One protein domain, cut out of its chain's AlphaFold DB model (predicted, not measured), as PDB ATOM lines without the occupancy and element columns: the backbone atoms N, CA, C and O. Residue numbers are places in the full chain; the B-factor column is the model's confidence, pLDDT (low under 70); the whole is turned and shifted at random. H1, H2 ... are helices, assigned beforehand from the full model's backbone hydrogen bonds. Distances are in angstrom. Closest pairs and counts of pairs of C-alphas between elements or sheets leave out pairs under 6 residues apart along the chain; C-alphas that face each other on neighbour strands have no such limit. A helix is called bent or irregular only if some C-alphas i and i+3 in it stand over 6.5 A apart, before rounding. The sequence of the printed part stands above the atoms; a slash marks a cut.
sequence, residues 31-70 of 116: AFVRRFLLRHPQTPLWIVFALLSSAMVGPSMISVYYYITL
ATOM      1  N   ALA A  31      55.606   1.437  60.996       81.19
ATOM      2  CA  ALA A  31      56.225   1.851  62.257       81.19
ATOM      3  C   ALA A  31      57.554   1.127  62.556       81.19
ATOM      4  O   ALA A  31      58.440   1.719  63.174       81.19
ATOM      5  N   PHE A  32      57.718  -0.124  62.109       84.00
ATOM      6  CA  PHE A  32      58.957  -0.883  62.307       84.00
ATOM      7  C   PHE A  32      60.117  -0.337  61.460       84.00
ATOM      8  O   PHE A  32      61.214  -0.169  61.988       84.00
ATOM      9  N   VAL A  33      59.864   0.035  60.197       86.31
ATOM     10  CA  VAL A  33      60.875   0.614  59.292       86.31
ATOM     11  C   VAL A  33      61.376   1.937  59.854       86.31
ATOM     12  O   VAL A  33      62.579   2.165  59.948       86.31
ATOM     13  N   ARG A  34      60.456   2.787  60.326       80.25
ATOM     14  CA  ARG A  34      60.821   4.071  60.937       80.25
ATOM     15  C   ARG A  34      61.687   3.880  62.182       80.25
ATOM     16  O   ARG A  34      62.686   4.572  62.344       80.25
ATOM     17  N   ARG A  35      61.323   2.941  63.063       84.62
ATOM     18  CA  ARG A  35      62.111   2.626  64.268       84.62
ATOM     19  C   ARG A  35      63.499   2.090  63.916       84.62
ATOM     20  O   ARG A  35      64.455   2.441  64.599       84.62
ATOM     21  N   PHE A  36      63.603   1.276  62.870       87.62
ATOM     22  CA  PHE A  36      64.873   0.745  62.386       87.62
ATOM     23  C   PHE A  36      65.789   1.855  61.854       87.62
ATOM     24  O   PHE A  36      66.918   1.967  62.317       87.62
ATOM     25  N   LEU A  37      65.280   2.732  60.985       86.75
ATOM     26  CA  LEU A  37      66.048   3.858  60.435       86.75
ATOM     27  C   LEU A  37      66.463   4.876  61.507       86.75
ATOM     28  O   LEU A  37      67.566   5.407  61.453       86.75
ATOM     29  N   LEU A  38      65.615   5.120  62.513       84.50
ATOM     30  CA  LEU A  38      65.971   5.982  63.647       84.50
ATOM     31  C   LEU A  38      67.053   5.362  64.540       84.50
ATOM     32  O   LEU A  38      67.864   6.087  65.108       84.50
ATOM     33  N   ARG A  39      67.064   4.032  64.687       90.19
ATOM     34  CA  ARG A  39      68.098   3.313  65.443       90.19
ATOM     35  C   ARG A  39      69.409   3.206  64.661       90.19
ATOM     36  O   ARG A  39      70.472   3.219  65.270       90.19
ATOM     37  N   HIS A  40      69.329   3.111  63.336       90.62
ATOM     38  CA  HIS A  40      70.467   2.939  62.438       90.62
ATOM     39  C   HIS A  40      70.464   4.027  61.348       90.62
ATOM     40  O   HIS A  40      70.057   3.777  60.212       90.62
ATOM     41  N   PRO A  41      70.952   5.242  61.658       89.25
ATOM     42  CA  PRO A  41      70.922   6.364  60.717       89.25
ATOM     43  C   PRO A  41      71.817   6.155  59.483       89.25
ATOM     44  O   PRO A  41      71.636   6.825  58.473       89.25
ATOM     45  N   GLN A  42      72.767   5.215  59.541       93.75
ATOM     46  CA  GLN A  42      73.665   4.881  58.429       93.75
ATOM     47  C   GLN A  42      73.068   3.881  57.429       93.75
ATOM     48  O   GLN A  42      73.582   3.748  56.323       93.75
ATOM     49  N   THR A  43      71.986   3.177  57.769       91.88
ATOM     50  CA  THR A  43      71.337   2.208  56.870       91.88
ATOM     51  C   THR A  43      71.037   2.751  55.466       91.88
ATOM     52  O   THR A  43      71.361   2.045  54.512       91.88
ATOM     53  N   PRO A  44      70.459   3.957  55.268       92.06
ATOM     54  CA  PRO A  44      70.200   4.454  53.917       92.06
ATOM     55  C   PRO A  44      71.478   4.583  53.078       92.06
ATOM     56  O   PRO A  44      71.434   4.295  51.886       92.06
ATOM     57  N   LEU A  45      72.618   4.928  53.688       95.06
ATOM     58  CA  LEU A  45      73.902   4.984  52.983       95.06
ATOM     59  C   LEU A  45      74.312   3.599  52.479       95.06
ATOM     60  O   LEU A  45      74.671   3.457  51.316       95.06
ATOM     61  N   TRP A  46      74.192   2.573  53.323       95.50
ATOM     62  CA  TRP A  46      74.498   1.193  52.941       95.50
ATOM     63  C   TRP A  46      73.551   0.647  51.875       95.50
ATOM     64  O   TRP A  46      73.997  -0.067  50.984       95.50
ATOM     65  N   ILE A  47      72.266   1.011  51.923       94.25
ATOM     66  CA  ILE A  47      71.295   0.634  50.885       94.25
ATOM     67  C   ILE A  47      71.688   1.255  49.543       94.25
ATOM     68  O   ILE A  47      71.754   0.550  48.539       94.25
ATOM     69  N   VAL A  48      71.976   2.558  49.520       95.69
ATOM     70  CA  VAL A  48      72.394   3.250  48.292       95.69
ATOM     71  C   VAL A  48      73.720   2.686  47.784       95.69
ATOM     72  O   VAL A  48      73.857   2.430  46.593       95.69
ATOM     73  N   PHE A  49      74.671   2.418  48.677       96.38
ATOM     74  CA  PHE A  49      75.946   1.799  48.326       96.38
ATOM     75  C   PHE A  49      75.765   0.400  47.724       96.38
ATOM     76  O   PHE A  49      76.348   0.099  46.684       96.38
ATOM     77  N   ALA A  50      74.929  -0.448  48.326       94.25
ATOM     78  CA  ALA A  50      74.611  -1.771  47.794       94.25
ATOM     79  C   ALA A  50      73.948  -1.674  46.410       94.25
ATOM     80  O   ALA A  50      74.307  -2.406  45.490       94.25
ATOM     81  N   LEU A  51      73.030  -0.723  46.230       94.88
ATOM     82  CA  LEU A  51      72.360  -0.512  44.952       94.88
ATOM     83  C   LEU A  51      73.349  -0.053  43.866       94.88
ATOM     84  O   LEU A  51      73.400  -0.654  42.795       94.88
ATOM     85  N   LEU A  52      74.186   0.944  44.154       92.62
ATOM     86  CA  LEU A  52      75.185   1.456  43.208       92.62
ATOM     87  C   LEU A  52      76.265   0.417  42.885       92.62
ATOM     88  O   LEU A  52      76.619   0.240  41.720       92.62
ATOM     89  N   SER A  53      76.754  -0.307  43.893       93.75
ATOM     90  CA  SER A  53      77.722  -1.387  43.676       93.75
ATOM     91  C   SER A  53      77.125  -2.503  42.823       93.75
ATOM     92  O   SER A  53      77.768  -2.936  41.871       93.75
ATOM     93  N   SER A  54      75.875  -2.910  43.068       91.38
ATOM     94  CA  SER A  54      75.209  -3.917  42.233       91.38
ATOM     95  C   SER A  54      75.045  -3.463  40.776       91.38
ATOM     96  O   SER A  54      75.271  -4.258  39.862       91.38
ATOM     97  N   ALA A  55      74.753  -2.176  40.544       88.88
ATOM     98  CA  ALA A  55      74.646  -1.600  39.206       88.88
ATOM     99  C   ALA A  55      75.982  -1.603  38.442       88.88
ATOM    100  O   ALA A  55      75.979  -1.740  37.220       88.88
ATOM    101  N   MET A  56      77.122  -1.497  39.136       88.81
ATOM    102  CA  MET A  56      78.451  -1.628  38.517       88.81
ATOM    103  C   MET A  56      78.873  -3.089  38.321       88.81
ATOM    104  O   MET A  56      79.417  -3.453  37.273       88.81
ATOM    105  N   VAL A  57      78.642  -3.935  39.327       90.88
ATOM    106  CA  VAL A  57      79.104  -5.329  39.331       90.88
ATOM    107  C   VAL A  57      78.311  -6.176  38.338       90.88
ATOM    108  O   VAL A  57      78.914  -6.961  37.614       90.88
ATOM    109  N   GLY A  58      76.992  -5.989  38.240       85.75
ATOM    110  CA  GLY A  58      76.119  -6.753  37.341       85.75
ATOM    111  C   GLY A  58      76.616  -6.838  35.887       85.75
ATOM    112  O   GLY A  58      76.888  -7.942  35.411       85.75
ATOM    113  N   PRO A  59      76.790  -5.710  35.170       82.44
ATOM    114  CA  PRO A  59      77.278  -5.735  33.791       82.44
ATOM    115  C   PRO A  59      78.725  -6.235  33.681       82.44
ATOM    116  O   PRO A  59      79.067  -6.899  32.704       82.44
ATOM    117  N   SER A  60      79.564  -5.960  34.683       85.31
ATOM    118  CA  SER A  60      80.962  -6.402  34.698       85.31
ATOM    119  C   SER A  60      81.073  -7.925  34.804       85.31
ATOM    120  O   SER A  60      81.854  -8.534  34.078       85.31
ATOM    121  N   MET A  61      80.247  -8.552  35.646       88.38
ATOM    122  CA  MET A  61      80.201 -10.008  35.814       88.38
ATOM    123  C   MET A  61      79.844 -10.732  34.514       88.38
ATOM    124  O   MET A  61      80.441 -11.761  34.211       88.38
ATOM    125  N   ILE A  62      78.918 -10.184  33.721       86.25
ATOM    126  CA  ILE A  62      78.542 -10.756  32.420       86.25
ATOM    127  C   ILE A  62      79.731 -10.715  31.447       86.25
ATOM    128  O   ILE A  62      80.020 -11.710  30.788       86.25
ATOM    129  N   SER A  63      80.454  -9.595  31.388       82.81
ATOM    130  CA  SER A  63      81.647  -9.472  30.539       82.81
ATOM    131  C   SER A  63      82.760 -10.435  30.959       82.81
ATOM    132  O   SER A  63      83.394 -11.046  30.103       82.81
ATOM    133  N   VAL A  64      82.979 -10.599  32.269       88.12
ATOM    134  CA  VAL A  64      83.966 -11.548  32.812       88.12
ATOM    135  C   VAL A  64      83.568 -12.990  32.503       88.12
ATOM    136  O   VAL A  64      84.424 -13.781  32.120       88.12
ATOM    137  N   TYR A  65      82.281 -13.328  32.616       91.31
ATOM    138  CA  TYR A  65      81.779 -14.646  32.236       91.31
ATOM    139  C   TYR A  65      82.119 -14.959  30.775       91.31
ATOM    140  O   TYR A  65      82.786 -15.954  30.516       91.31
ATOM    141  N   TYR A  66      81.770 -14.068  29.839       88.88
ATOM    142  CA  TYR A  66      82.078 -14.272  28.422       88.88
ATOM    143  C   TYR A  66      83.575 -14.347  28.132       88.88
ATOM    144  O   TYR A  66      83.981 -15.148  27.298       88.88
ATOM    145  N   TYR A  67      84.393 -13.566  28.836       89.12
ATOM    146  CA  TYR A  67      85.847 -13.634  28.707       89.12
ATOM    147  C   TYR A  67      86.417 -15.004  29.098       89.12
ATOM    148  O   TYR A  67      87.356 -15.480  28.471       89.12
ATOM    149  N   ILE A  68      85.853 -15.642  30.127       92.12
ATOM    150  CA  ILE A  68      86.312 -16.955  30.598       92.12
ATOM    151  C   ILE A  68      85.749 -18.087  29.728       92.12
ATOM    152  O   ILE A  68      86.414 -19.106  29.552       92.12
ATOM    153  N   THR A  69      84.522 -17.948  29.216       93.00
ATOM    154  CA  THR A  69      83.840 -19.038  28.500       93.00
ATOM    155  C   THR A  69      84.082 -19.071  26.995       93.00
ATOM    156  O   THR A  69      83.939 -20.139  26.406       93.00
ATOM    157  N   LEU A  70      84.365 -17.932  26.357       91.19
ATOM    158  CA  LEU A  70      84.538 -17.852  24.903       91.19
ATOM    159  C   LEU A  70      85.990 -18.100  24.493       91.19
ATOM    160  O   LEU A  70      86.925 -17.851  25.256       91.19
TER     161      LEU A  70
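AT A GLANCE: This is residues 31 to 70 of the 116 residues of an uncharacterized protein of Haemonchus contortus (UniProt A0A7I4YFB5). A short helix, H1, meets the first end of a long helix, H2, at a corner, so the two make an L whose long arm is H2. H2 has a kink of 30 degrees near residue 58. The printed part has 40 residues with two named helices, H1 then H2, and no named strand: the class is all helix. It is an extended rod, with a radius of gyration of the C-alphas of 16.4 A and spans of 50 by 14 by 10 A.

HOW THE PARTS SIT: H1, residues 31 to 39, and H2, residues 43 to 69, are close but not clearly touching; their closest C-alphas, those of Leu 37 and Thr 43, are 6.6 A apart. Their lines are about perpendicular, at 89 degrees. In H1 every O i to N i+4 pair is within hydrogen-bond range; in H2, 21 of 23 are.

IN THESE COORDINATES: H1 begins at C-alpha 31 (56.225, 1.851, 62.257). H2 measures 37.6 A from C-alpha 43 (71.337, 2.208, 56.870) to C-alpha 69 (83.840, -19.038, 28.500). It is neither bent nor irregular, but only just: C-alphas 56 and 59 are 6.4 A apart.

THE WHOLE: The farthest C-alphas, Ala 31 and Leu 70, are 50.8 A apart. The link is tight, the printed part has no cut, and no printed residue is under 70 in pLDDT.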